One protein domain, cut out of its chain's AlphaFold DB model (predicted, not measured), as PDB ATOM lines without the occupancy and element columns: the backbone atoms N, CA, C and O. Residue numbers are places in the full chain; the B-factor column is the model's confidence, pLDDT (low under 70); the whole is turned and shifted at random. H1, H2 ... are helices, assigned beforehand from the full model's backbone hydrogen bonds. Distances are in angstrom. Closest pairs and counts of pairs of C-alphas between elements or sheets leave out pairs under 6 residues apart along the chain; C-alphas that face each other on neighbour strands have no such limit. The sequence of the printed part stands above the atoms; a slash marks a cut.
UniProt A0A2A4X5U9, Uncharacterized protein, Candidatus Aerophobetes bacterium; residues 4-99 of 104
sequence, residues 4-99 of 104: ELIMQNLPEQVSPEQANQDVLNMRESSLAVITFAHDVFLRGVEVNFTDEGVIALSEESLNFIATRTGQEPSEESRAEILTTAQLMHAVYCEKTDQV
ATOM      1  N   GLU A   4     264.119 320.113 125.515       90.38
ATOM      2  CA  GLU A   4     265.274 320.963 125.816       90.38
ATOM      3  C   GLU A   4     265.059 322.418 125.371       90.38
ATOM      4  O   GLU A   4     265.371 323.331 126.129       90.38
ATOM      5  N   LEU A   5     264.463 322.638 124.193       89.56
ATOM      6  CA  LEU A   5     264.176 323.989 123.693       89.56
ATOM      7  C   LEU A   5     263.131 324.700 124.558       89.56
ATOM      8  O   LEU A   5     263.291 325.882 124.848       89.56
ATOM      9  N   ILE A   6     262.099 323.979 125.003       92.31
ATOM     10  CA  ILE A   6     261.076 324.525 125.905       92.31
ATOM     11  C   ILE A   6     261.722 324.899 127.248       92.31
ATOM     12  O   ILE A   6     261.536 326.009 127.733       92.31
ATOM     13  N   MET A   7     262.555 324.015 127.807       93.94
ATOM     14  CA  MET A   7     263.238 324.237 129.089       93.94
ATOM     15  C   MET A   7     264.255 325.391 129.051       93.94
ATOM     16  O   MET A   7     264.450 326.064 130.058       93.94
ATOM     17  N   GLN A   8     264.903 325.640 127.908       91.44
ATOM     18  CA  GLN A   8     265.830 326.768 127.727       91.44
ATOM     19  C   GLN A   8     265.117 328.123 127.580       91.44
ATOM     20  O   GLN A   8     265.753 329.156 127.772       91.44
ATOM     21  N   ASN A   9     263.822 328.121 127.251       91.56
ATOM     22  CA  ASN A   9     263.022 329.320 126.983       91.56
ATOM     23  C   ASN A   9     261.800 329.420 127.909       91.56
ATOM     24  O   ASN A   9     260.754 329.932 127.506       91.56
ATOM     25  N   LEU A  10     261.915 328.913 129.141       93.38
ATOM     26  CA  LEU A  10     260.834 329.014 130.117       93.38
ATOM     27  C   LEU A  10     260.516 330.486 130.431       93.38
ATOM     28  O   LEU A  10     261.444 331.279 130.617       93.38
ATOM     29  N   PRO A  11     259.228 330.855 130.532       92.31
ATOM     30  CA  PRO A  11     258.831 332.163 131.038       92.31
ATOM     31  C   PRO A  11     259.349 332.387 132.464       92.31
ATOM     32  O   PRO A  11     259.417 331.445 133.253       92.31
ATOM     33  N   GLU A  12     259.645 333.637 132.828       93.88
ATOM     34  CA  GLU A  12     260.150 333.995 134.167       93.88
ATOM     35  C   GLU A  12     259.186 333.606 135.300       93.88
ATOM     36  O   GLU A  12     259.606 333.401 136.437       93.88
ATOM     37  N   GLN A  13     257.895 333.491 134.984       92.88
ATOM     38  CA  GLN A  13     256.840 333.090 135.910       92.88
ATOM     39  C   GLN A  13     256.865 331.587 136.236       92.88
ATOM     40  O   GLN A  13     256.229 331.171 137.198       92.88
ATOM     41  N   VAL A  14     257.574 330.759 135.460       93.25
ATOM     42  CA  VAL A  14     257.548 329.297 135.607       93.25
ATOM     43  C   VAL A  14     258.837 328.796 136.252       93.25
ATOM     44  O   VAL A  14     259.934 329.015 135.742       93.25
ATOM     45  N   SER A  15     258.715 328.061 137.363       94.44
ATOM     46  CA  SER A  15     259.873 327.442 138.024       94.44
ATOM     47  C   SER A  15     260.505 326.353 137.138       94.44
ATOM     48  O   SER A  15     259.818 325.393 136.768       94.44
ATOM     49  N   PRO A  16     261.821 326.431 136.857       94.00
ATOM     50  CA  PRO A  16     262.537 325.386 136.126       94.00
ATOM     51  C   PRO A  16     262.494 324.025 136.823       94.00
ATOM     52  O   PRO A  16     262.375 322.993 136.161       94.00
ATOM     53  N   GLU A  17     262.567 323.999 138.156       95.00
ATOM     54  CA  GLU A  17     262.473 322.768 138.939       95.00
ATOM     55  C   GLU A  17     261.098 322.113 138.788       95.00
ATOM     56  O   GLU A  17     261.023 320.902 138.568       95.00
ATOM     57  N   GLN A  18     260.024 322.907 138.855       92.81
ATOM     58  CA  GLN A  18     258.660 322.413 138.666       92.81
ATOM     59  C   GLN A  18     258.457 321.876 137.245       92.81
ATOM     60  O   GLN A  18     258.004 320.746 137.080       92.81
ATOM     61  N   ALA A  19     258.871 322.634 136.226       94.06
ATOM     62  CA  ALA A  19     258.778 322.216 134.828       94.06
ATOM     63  C   ALA A  19     259.539 320.903 134.569       94.06
ATOM     64  O   ALA A  19     259.041 319.999 133.894       94.06
ATOM     65  N   ASN A  20     260.729 320.751 135.159       94.81
ATOM     66  CA  ASN A  20     261.500 319.517 135.055       94.81
ATOM     67  C   ASN A  20     260.800 318.340 135.755       94.81
ATOM     68  O   ASN A  20     260.775 317.230 135.221       94.81
ATOM     69  N   GLN A  21     260.205 318.568 136.929       94.25
ATOM     70  CA  GLN A  21     259.446 317.535 137.631       94.25
ATOM     71  C   GLN A  21     258.212 317.096 136.829       94.25
ATOM     72  O   GLN A  21     257.928 315.901 136.751       94.25
ATOM     73  N   ASP A  22     257.520 318.033 136.181       93.56
ATOM     74  CA  ASP A  22     256.376 317.737 135.318       93.56
ATOM     75  C   ASP A  22     256.778 316.862 134.128       93.56
ATOM     76  O   ASP A  22     256.121 315.855 133.854       93.56
ATOM     77  N   VAL A  23     257.905 317.170 133.473       95.06
ATOM     78  CA  VAL A  23     258.463 316.328 132.401       95.06
ATOM     79  C   VAL A  23     258.726 314.907 132.891       95.06
ATOM     80  O   VAL A  23     258.354 313.949 132.210       95.06
ATOM     81  N   LEU A  24     259.362 314.750 134.055       94.62
ATOM     82  CA  LEU A  24     259.656 313.432 134.623       94.62
ATOM     83  C   LEU A  24     258.364 312.652 134.902       94.62
ATOM     84  O   LEU A  24     258.220 311.527 134.426       94.62
ATOM     85  N   ASN A  25     257.386 313.278 135.560       94.31
ATOM     86  CA  ASN A  25     256.089 312.667 135.866       94.31
ATOM     87  C   ASN A  25     255.337 312.229 134.589       94.31
ATOM     88  O   ASN A  25     254.764 311.134 134.515       94.31
ATOM     89  N   MET A  26     255.348 313.067 133.547       94.75
ATOM     90  CA  MET A  26     254.725 312.750 132.257       94.75
ATOM     91  C   MET A  26     255.461 311.618 131.530       94.75
ATOM     92  O   MET A  26     254.826 310.758 130.914       94.75
ATOM     93  N   ARG A  27     256.797 311.575 131.609       93.94
ATOM     94  CA  ARG A  27     257.614 310.504 131.020       93.94
ATOM     95  C   ARG A  27     257.434 309.164 131.724       93.94
ATOM     96  O   ARG A  27     257.457 308.140 131.045       93.94
ATOM     97  N   GLU A  28     257.198 309.151 133.029       94.38
ATOM     98  CA  GLU A  28     256.882 307.924 133.773       94.38
ATOM     99  C   GLU A  28     255.482 307.376 133.444       94.38
ATOM    100  O   GLU A  28     255.233 306.174 133.551       94.38
ATOM    101  N   SER A  29     254.573 308.235 132.976       93.31
ATOM    102  CA  SER A  29     253.220 307.840 132.582       93.31
ATOM    103  C   SER A  29     253.195 306.994 131.302       93.31
ATOM    104  O   SER A  29     254.058 307.090 130.424       93.31
ATOM    105  N   SER A  30     252.167 306.156 131.148       93.44
ATOM    106  CA  SER A  30     251.980 305.372 129.921       93.44
ATOM    107  C   SER A  30     251.573 306.258 128.736       93.44
ATOM    108  O   SER A  30     251.014 307.342 128.919       93.44
ATOM    109  N   LEU A  31     251.794 305.777 127.504       92.56
ATOM    110  CA  LEU A  31     251.337 306.483 126.299       92.56
ATOM    111  C   LEU A  31     249.814 306.724 126.319       92.56
ATOM    112  O   LEU A  31     249.348 307.795 125.943       92.56
ATOM    113  N   ALA A  32     249.026 305.756 126.791       92.69
ATOM    114  CA  ALA A  32     247.573 305.904 126.872       92.69
ATOM    115  C   ALA A  32     247.160 307.026 127.840       92.69
ATOM    116  O   ALA A  32     246.264 307.809 127.530       92.69
ATOM    117  N   VAL A  33     247.840 307.132 128.987       94.31
ATOM    118  CA  VAL A  33     247.575 308.179 129.984       94.31
ATOM    119  C   VAL A  33     247.958 309.552 129.442       94.31
ATOM    120  O   VAL A  33     247.147 310.470 129.534       94.31
ATOM    121  N   ILE A  34     249.144 309.696 128.835       94.06
ATOM    122  CA  ILE A  34     249.560 310.998 128.294       94.06
ATOM    123  C   ILE A  34     248.678 311.429 127.118       94.06
ATOM    124  O   ILE A  34     248.342 312.601 127.027       94.06
ATOM    125  N   THR A  35     248.243 310.492 126.265       94.31
ATOM    126  CA  THR A  35     247.333 310.783 125.142       94.31
ATOM    127  C   THR A  35     245.998 311.301 125.665       94.31
ATOM    128  O   THR A  35     245.527 312.350 125.243       94.31
ATOM    129  N   PHE A  36     245.416 310.608 126.649       94.81
ATOM    130  CA  PHE A  36     244.167 311.045 127.265       94.81
ATOM    131  C   PHE A  36     244.304 312.421 127.933       94.81
ATOM    132  O   PHE A  36     243.445 313.280 127.747       94.81
ATOM    133  N   ALA A  37     245.380 312.640 128.696       93.25
ATOM    134  CA  ALA A  37     245.637 313.919 129.350       93.25
ATOM    135  C   ALA A  37     245.790 315.054 128.327       93.25
ATOM    136  O   ALA A  37     245.139 316.084 128.478       93.25
ATOM    137  N   HIS A  38     246.572 314.834 127.270       93.62
ATOM    138  CA  HIS A  38     246.783 315.776 126.172       93.62
ATOM    139  C   HIS A  38     245.466 316.173 125.499       93.62
ATOM    140  O   HIS A  38     245.147 317.361 125.400       93.62
ATOM    141  N   ASP A  39     244.655 315.188 125.117       93.56
ATOM    142  CA  ASP A  39     243.397 315.431 124.411       93.56
ATOM    143  C   ASP A  39     242.377 316.152 125.293       93.56
ATOM    144  O   ASP A  39     241.679 317.055 124.833       93.56
ATOM    145  N   VAL A  40     242.293 315.796 126.579       93.62
ATOM    146  CA  VAL A  40     241.417 316.483 127.538       93.62
ATOM    147  C   VAL A  40     241.910 317.907 127.798       93.62
ATOM    148  O   VAL A  40     241.104 318.844 127.796       93.62
ATOM    149  N   PHE A  41     243.217 318.090 127.984       93.06
ATOM    150  CA  PHE A  41     243.818 319.389 128.264       93.06
ATOM    151  C   PHE A  41     243.627 320.367 127.101       93.06
ATOM    152  O   PHE A  41     243.263 321.517 127.330       93.06
ATOM    153  N   LEU A  42     243.742 319.917 125.855       92.81
ATOM    154  CA  LEU A  42     243.556 320.774 124.678       92.81
ATOM    155  C   LEU A  42     242.124 320.738 124.114       92.81
ATOM    156  O   LEU A  42     241.825 321.339 123.083       92.81
ATOM    157  N   ARG A  43     241.188 320.069 124.796       93.69
ATOM    158  CA  ARG A  43     239.801 319.983 124.335       93.69
ATOM    159  C   ARG A  43     239.127 321.353 124.297       93.69
ATOM    160  O   ARG A  43     238.891 321.963 125.341       93.69
ATOM    161  N   GLY A  44     238.680 321.736 123.104       89.88
ATOM    162  CA  GLY A  44     237.903 322.955 122.882       89.88
ATOM    163  C   GLY A  44     238.751 324.212 122.709       89.88
ATOM    164  O   GLY A  44     238.177 325.293 122.669       89.88
ATOM    165  N   VAL A  45     240.076 324.073 122.589       93.06
ATOM    166  CA  VAL A  45     240.968 325.169 122.199       93.06
ATOM    167  C   VAL A  45     241.530 324.939 120.803       93.06
ATOM    168  O   VAL A  45     241.702 323.801 120.364       93.06
ATOM    169  N   GLU A  46     241.814 326.031 120.102       90.31
ATOM    170  CA  GLU A  46     242.525 325.990 118.829       90.31
ATOM    171  C   GLU A  46     244.029 325.947 119.103       90.31
ATOM    172  O   GLU A  46     244.601 326.868 119.691       90.31
ATOM    173  N   VAL A  47     244.667 324.848 118.701       90.06
ATOM    174  CA  VAL A  47     246.104 324.639 118.886       90.06
ATOM    175  C   VAL A  47     246.824 325.096 117.628       90.06
ATOM    176  O   VAL A  47     246.644 324.509 116.561       90.06
ATOM    177  N   ASN A  48     247.650 326.128 117.766       91.00
ATOM    178  CA  ASN A  48     248.569 326.564 116.725       91.00
ATOM    179  C   ASN A  48     249.985 326.082 117.045       91.00
ATOM    180  O   ASN A  48     250.283 325.679 118.170       91.00
ATOM    181  N   PHE A  49     250.866 326.146 116.051       89.25
ATOM    182  CA  PHE A  49     252.270 325.783 116.200       89.25
ATOM    183  C   PHE A  49     253.156 326.918 115.703       89.25
ATOM    184  O   PHE A  49     252.839 327.564 114.704       89.25
ATOM    185  N   THR A  50     254.257 327.164 116.405       85.94
ATOM    186  CA  THR A  50     255.331 328.038 115.922       85.94
ATOM    187  C   THR A  50     256.098 327.366 114.779       85.94
ATOM    188  O   THR A  50     255.973 326.157 114.563       85.94
ATOM    189  N   ASP A  51     256.958 328.119 114.089       84.31
ATOM    190  CA  ASP A  51     257.859 327.576 113.057       84.31
ATOM    191  C   ASP A  51     258.806 326.485 113.603       84.31
ATOM    192  O   ASP A  51     259.280 325.625 112.862       84.31
ATOM    193  N   GLU A  52     259.045 326.479 114.916       80.69
ATOM    194  CA  GLU A  52     259.855 325.484 115.631       80.69
ATOM    195  C   GLU A  52     259.045 324.238 116.045       80.69
ATOM    196  O   GLU A  52     259.578 323.304 116.654       80.69
ATOM    197  N   GLY A  53     257.749 324.204 115.712       81.12
ATOM    198  CA  GLY A  53     256.838 323.110 116.036       81.12
ATOM    199  C   GLY A  53     256.447 323.056 117.512       81.12
ATOM    200  O   GLY A  53     256.147 321.976 118.019       81.12
ATOM    201  N   VAL A  54     256.485 324.192 118.214       87.25
ATOM    202  CA  VAL A  54     256.067 324.318 119.618       87.25
ATOM    203  C   VAL A  54     254.621 324.809 119.667       87.25
ATOM    204  O   VAL A  54     254.235 325.661 118.866       87.25
ATOM    205  N   ILE A  55     253.816 324.292 120.601       91.06
ATOM    206  CA  ILE A  55     252.436 324.760 120.788       91.06
ATOM    207  C   ILE A  55     252.415 326.269 121.063       91.06
ATOM    208  O   ILE A  55     253.091 326.763 121.968       91.06
ATOM    209  N   ALA A  56     251.569 326.968 120.314       92.06
ATOM    210  CA  ALA A  56     251.168 328.343 120.537       92.06
ATOM    211  C   ALA A  56     249.652 328.381 120.779       92.06
ATOM    212  O   ALA A  56     248.863 327.864 119.987       92.06
ATOM    213  N   LEU A  57     249.239 329.004 121.882       94.12
ATOM    214  CA  LEU A  57     247.833 329.179 122.245       94.12
ATOM    215  C   LEU A  57     247.510 330.669 122.300       94.12
ATOM    216  O   LEU A  57     248.319 331.468 122.769       94.12
ATOM    217  N   SER A  58     246.320 331.044 121.830       95.50
ATOM    218  CA  SER A  58     245.826 332.412 121.987       95.50
ATOM    219  C   SER A  58     245.545 332.722 123.459       95.50
ATOM    220  O   SER A  58     245.246 331.820 124.245       95.50
ATOM    221  N   GLU A  59     245.565 334.003 123.837       94.75
ATOM    222  CA  GLU A  59     245.165 334.415 125.191       94.75
ATOM    223  C   GLU A  59     243.753 333.936 125.548       94.75
ATOM    224  O   GLU A  59     243.506 333.536 126.682       94.75
ATOM    225  N   GLU A  60     242.832 333.925 124.580       95.31
ATOM    226  CA  GLU A  60     241.481 333.386 124.757       95.31
ATOM    227  C   GLU A  60     241.509 331.898 125.127       95.31
ATOM    228  O   GLU A  60     240.857 331.494 126.090       95.31
ATOM    229  N   SER A  61     242.316 331.096 124.427       96.44
ATOM    230  CA  SER A  61     242.478 329.667 124.722       96.44
ATOM    231  C   SER A  61     243.105 329.438 126.098       96.44
ATOM    232  O   SER A  61     242.643 328.582 126.853       96.44
ATOM    233  N   LEU A  62     244.119 330.227 126.462       96.25
ATOM    234  CA  LEU A  62     244.758 330.144 127.777       96.25
ATOM    235  C   LEU A  62     243.788 330.541 128.900       96.25
ATOM    236  O   LEU A  62     243.691 329.836 129.901       96.25
ATOM    237  N   ASN A  63     243.002 331.606 128.715       96.00
ATOM    238  CA  ASN A  63     241.972 332.034 129.667       96.00
ATOM    239  C   ASN A  63     240.846 331.005 129.810       96.00
ATOM    240  O   ASN A  63     240.339 330.777 130.914       96.00
ATOM    241  N   PHE A  64     240.456 330.369 128.704       95.38
ATOM    242  CA  PHE A  64     239.484 329.284 128.709       95.38
ATOM    243  C   PHE A  64     239.996 328.085 129.513       95.38
ATOM    244  O   PHE A  64     239.272 327.561 130.363       95.38
ATOM    245  N   ILE A  65     241.253 327.679 129.296       95.44
ATOM    246  CA  ILE A  65     241.872 326.591 130.060       95.44
ATOM    247  C   ILE A  65     241.962 326.965 131.540       95.44
ATOM    248  O   ILE A  65     241.513 326.162 132.353       95.44
ATOM    249  N   ALA A  66     242.438 328.169 131.879       94.88
ATOM    250  CA  ALA A  66     242.546 328.648 133.261       94.88
ATOM    251  C   ALA A  66     241.199 328.565 133.990       94.88
ATOM    252  O   ALA A  66     241.081 327.943 135.045       94.88
ATOM    253  N   THR A  67     240.139 329.084 133.367       93.25
ATOM    254  CA  THR A  67     238.781 329.031 133.930       93.25
ATOM    255  C   THR A  67     238.321 327.589 134.160       93.25
ATOM    256  O   THR A  67     237.721 327.272 135.187       93.25
ATOM    257  N   ARG A  68     238.612 326.688 133.216       93.25
ATOM    258  CA  ARG A  68     238.228 325.272 133.293       93.25
ATOM    259  C   ARG A  68     239.027 324.499 134.348       93.25
ATOM    260  O   ARG A  68     238.492 323.555 134.924       93.25
ATOM    261  N   THR A  69     240.282 324.870 134.592       89.81
ATOM    262  CA  THR A  69     241.143 324.270 135.624       89.81
ATOM    263  C   THR A  69     240.964 324.917 136.999       89.81
ATOM    264  O   THR A  69     241.579 324.466 137.962       89.81
ATOM    265  N   GLY A  70     240.090 325.924 137.120       91.94
ATOM    266  CA  GLY A  70     239.831 326.634 138.375       91.94
ATOM    267  C   GLY A  70     240.929 327.630 138.758       91.94
ATOM    268  O   GLY A  70     241.007 328.019 139.921       91.94
ATOM    269  N   GLN A  71     241.769 328.028 137.802       91.31
ATOM    270  CA  GLN A  71     242.798 329.052 137.960       91.31
ATOM    271  C   GLN A  71     242.261 330.434 137.566       91.31
ATOM    272  O   GLN A  71     241.393 330.568 136.698       91.31
ATOM    273  N   GLU A  72     242.791 331.481 138.197       93.50
ATOM    274  CA  GLU A  72     242.520 332.856 137.782       93.50
ATOM    275  C   GLU A  72     243.254 333.145 136.457       93.50
ATOM    276  O   GLU A  72     244.421 332.786 136.326       93.50
ATOM    277  N   PRO A  73     242.615 333.781 135.456       93.19
ATOM    278  CA  PRO A  73     243.251 334.099 134.177       93.19
ATOM    279  C   PRO A  73     244.251 335.264 134.304       93.19
ATOM    280  O   PRO A  73     244.000 336.375 133.831       93.19
ATOM    281  N   SER A  74     245.390 335.000 134.944       94.38
ATOM    282  CA  SER A  74     246.513 335.921 135.132       94.38
ATOM    283  C   SER A  74     247.640 335.661 134.123       94.38
ATOM    284  O   SER A  74     247.637 334.663 133.403       94.38
ATOM    285  N   GLU A  75     248.622 336.563 134.058       94.50
ATOM    286  CA  GLU A  75     249.836 336.358 133.253       94.50
ATOM    287  C   GLU A  75     250.616 335.112 133.704       94.50
ATOM    288  O   GLU A  75     251.027 334.311 132.867       94.50
ATOM    289  N   GLU A  76     250.732 334.907 135.017       93.69
ATOM    290  CA  GLU A  76     251.374 333.738 135.628       93.69
ATOM    291  C   GLU A  76     250.673 332.439 135.217       93.69
ATOM    292  O   GLU A  76     251.295 331.562 134.622       93.69
ATOM    293  N   SER A  77     249.353 332.343 135.406       94.69
ATOM    294  CA  SER A  77     248.611 331.128 135.049       94.69
ATOM    295  C   SER A  77     248.623 330.861 133.542       94.69
ATOM    296  O   SER A  77     248.702 329.712 133.118       94.69
ATOM    297  N   ARG A  78     248.604 331.900 132.695       96.00
ATOM    298  CA  ARG A  78     248.761 331.737 131.238       96.00
ATOM    299  C   ARG A  78     250.127 331.159 130.876       96.00
ATOM    300  O   ARG A  78     250.188 330.267 130.030       96.00
ATOM    301  N   ALA A  79     251.194 331.656 131.501       95.00
ATOM    302  CA  ALA A  79     252.554 331.173 131.287       95.00
ATOM    303  C   ALA A  79     252.710 329.709 131.726       95.00
ATOM    304  O   ALA A  79     253.260 328.895 130.978       95.00
ATOM    305  N   GLU A  80     252.160 329.353 132.890       94.75
ATOM    306  CA  GLU A  80     252.127 327.976 133.388       94.75
ATOM    307  C   GLU A  80     251.360 327.051 132.437       94.75
ATOM    308  O   GLU A  80     251.903 326.048 131.980       94.75
ATOM    309  N   ILE A  81     250.128 327.415 132.065       95.69
ATOM    310  CA  ILE A  81     249.278 326.619 131.167       95.69
ATOM    311  C   ILE A  81     249.950 326.399 129.813       95.69
ATOM    312  O   ILE A  81     249.933 325.277 129.301       95.69
ATOM    313  N   LEU A  82     250.526 327.452 129.221       95.69
ATOM    314  CA  LEU A  82     251.223 327.345 127.941       95.69
ATOM    315  C   LEU A  82     252.417 326.393 128.058       95.69
ATOM    316  O   LEU A  82     252.564 325.497 127.228       95.69
ATOM    317  N   THR A  83     253.217 326.537 129.115       95.38
ATOM    318  CA  THR A  83     254.374 325.670 129.359       95.38
ATOM    319  C   THR A  83     253.940 324.218 129.550       95.38
ATOM    320  O   THR A  83     254.475 323.321 128.899       95.38
ATOM    321  N   THR A  84     252.915 323.958 130.367       95.06
ATOM    322  CA  THR A  84     252.356 322.613 130.552       95.06
ATOM    323  C   THR A  84     251.863 322.023 129.230       95.06
ATOM    324  O   THR A  84     252.146 320.858 128.953       95.06
ATOM    325  N   ALA A  85     251.172 322.803 128.391       94.75
ATOM    326  CA  ALA A  85     250.716 322.351 127.076       94.75
ATOM    327  C   ALA A  85     251.892 321.921 126.188       94.75
ATOM    328  O   ALA A  85     251.873 320.836 125.605       94.75
ATOM    329  N   GLN A  86     252.929 322.758 126.115       95.06
ATOM    330  CA  GLN A  86     254.123 322.515 125.309       95.06
ATOM    331  C   GLN A  86     254.882 321.270 125.783       95.06
ATOM    332  O   GLN A  86     255.210 320.406 124.968       95.06
ATOM    333  N   LEU A  87     255.116 321.138 127.092       95.56
ATOM    334  CA  LEU A  87     255.804 319.983 127.675       95.56
ATOM    335  C   LEU A  87     255.005 318.690 127.472       95.56
ATOM    336  O   LEU A  87     255.562 317.683 127.037       95.56
ATOM    337  N   MET A  88     253.694 318.725 127.721       94.94
ATOM    338  CA  MET A  88     252.812 317.570 127.546       94.94
ATOM    339  C   MET A  88     252.777 317.101 126.090       94.94
ATOM    340  O   MET A  88     252.877 315.901 125.831       94.94
ATOM    341  N   HIS A  89     252.689 318.033 125.138       94.00
ATOM    342  CA  HIS A  89     252.725 317.714 123.714       94.00
ATOM    343  C   HIS A  89     254.084 317.149 123.285       94.00
ATOM    344  O   HIS A  89     254.140 316.149 122.571       94.00
ATOM    345  N   ALA A  90     255.186 317.714 123.785       93.44
ATOM    346  CA  ALA A  90     256.524 317.210 123.501       93.44
ATOM    347  C   ALA A  90     256.735 315.778 124.022       93.44
ATOM    348  O   ALA A  90     257.245 314.933 123.284       93.44
ATOM    349  N   VAL A  91     256.284 315.469 125.244       93.69
ATOM    350  CA  VAL A  91     256.340 314.105 125.800       93.69
ATOM    351  C   VAL A  91     255.416 313.147 125.041       93.69
ATOM    352  O   VAL A  91     255.776 311.988 124.826       93.69
ATOM    353  N   TYR A  92     254.239 313.605 124.612       92.50
ATOM    354  CA  TYR A  92     253.344 312.819 123.762       92.50
ATOM    355  C   TYR A  92     254.017 312.433 122.432       92.50
ATOM    356  O   TYR A  92     254.019 311.253 122.070       92.50
ATOM    357  N   CYS A  93     254.652 313.385 121.741       90.69
ATOM    358  CA  CYS A  93     255.418 313.107 120.523       90.69
ATOM    359  C   CYS A  93     256.581 312.141 120.789       90.69
ATOM    360  O   CYS A  93     256.691 311.121 120.119       90.69
ATOM    361  N   GLU A  94     257.380 312.385 121.833       91.44
ATOM    362  CA  GLU A  94     258.490 311.498 122.214       91.44
ATOM    363  C   GLU A  94     258.017 310.044 122.417       91.44
ATOM    364  O   GLU A  94     258.668 309.102 121.970       91.44
ATOM    365  N   LYS A  95     256.863 309.845 123.066       89.81
ATOM    366  CA  LYS A  95     256.305 308.511 123.328       89.81
ATOM    367  C   LYS A  95     255.676 307.860 122.104       89.81
ATOM    368  O   LYS A  95     255.730 306.637 121.999       89.81
ATOM    369  N   THR A  96     255.062 308.631 121.211       86.81
ATOM    370  CA  THR A  96     254.485 308.095 119.968       86.81
ATOM    371  C   THR A  96     255.577 307.660 118.994       86.81
ATOM    372  O   THR A  96     255.461 306.575 118.427       86.81
ATOM    373  N   ASP A  97     256.680 308.408 118.905       82.94
ATOM    374  CA  ASP A  97     257.853 308.055 118.092       82.94
ATOM    375  C   ASP A  97     258.595 306.804 118.609       82.94
ATOM    376  O   ASP A  97     259.259 306.103 117.846       82.94
ATOM    377  N   GLN A  98     258.474 306.490 119.904       71.62
ATOM    378  CA  GLN A  98     259.046 305.283 120.516       71.62
ATOM    379  C   GLN A  98     258.223 304.011 120.268       71.62
ATOM    380  O   GLN A  98     258.727 302.908 120.508       71.62
ATOM    381  N   VAL A  99     256.969 304.118 119.809       64.81
ATOM    382  CA  VAL A  99     256.181 302.935 119.449       64.81
ATOM    383  C   VAL A  99     256.691 302.431 118.099       64.81
ATOM    384  O   VAL A  99     256.566 303.148 117.106       64.81
TER     385      VAL A  99
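What this domain is: This is residues 4 to 99 of the 104 residues of an uncharacterized protein of Candidatus Aerophobetes bacterium (UniProt A0A2A4X5U9). One long helix, H5, runs through the middle, with H2 and H3 packed along it and H4 crossing it near its first end. The short H1 lies beside its middle, and a long loop, residues 42 to 58, leads from H3 to H4. The printed part has 96 residues with five named helices, H1 to H5 in order, and no named strand: all helix. It is compact, with a radius of gyration of the C-alphas of 12.8 A and spans of 37 by 28 by 28 A.

Where its parts are: Find C-alpha 4 at (265.274, 320.963, 125.816), where H1, residues 4 to 8, begins. Next come H2, residues 16 to 28, 18.5 A long; H3, residues 31 to 41, 15.1 A; and H4, residues 59 to 69, 15.1 A. H5, residues 75 to 97, runs 33.1 A to C-alpha 97 at (257.853, 308.055, 118.092).

How they stand to each other: Start at H5, the hub, which touches the four other helices. H3 touches it at a shallow tilt of 32 degrees, opposite ways; the closest C-alphas, Leu 31 and Lys 95, are 6.1 A apart. H2 touches residues 83 to 91 of H5, closest at C-alphas 27 and 91, 6.5 A, at 33 degrees, only just shallow, the same way. H4 is about perpendicular to H5, at 86 degrees, and touches its residues 77 to 82, closest at C-alphas 62 and 78, 5.5 A. H1 only just touches H5, with 3 pairs of C-alphas within 8 A, the closest being Ile 6 and Leu 87, 7.2 A. H2 and H4 are apart. In H1 to H5 every O i to N i+4 pair is within hydrogen-bond range.

The domain as a whole: The C-alphas farthest apart, Ser 74 and Val 99, are 37.8 A apart. The printed part has no cut. The link from H3 to H4 is long; within it, residues 48 to 49 pair antiparallel with 55 to 56. Look for pLDDT under 70 at residue 99 alone.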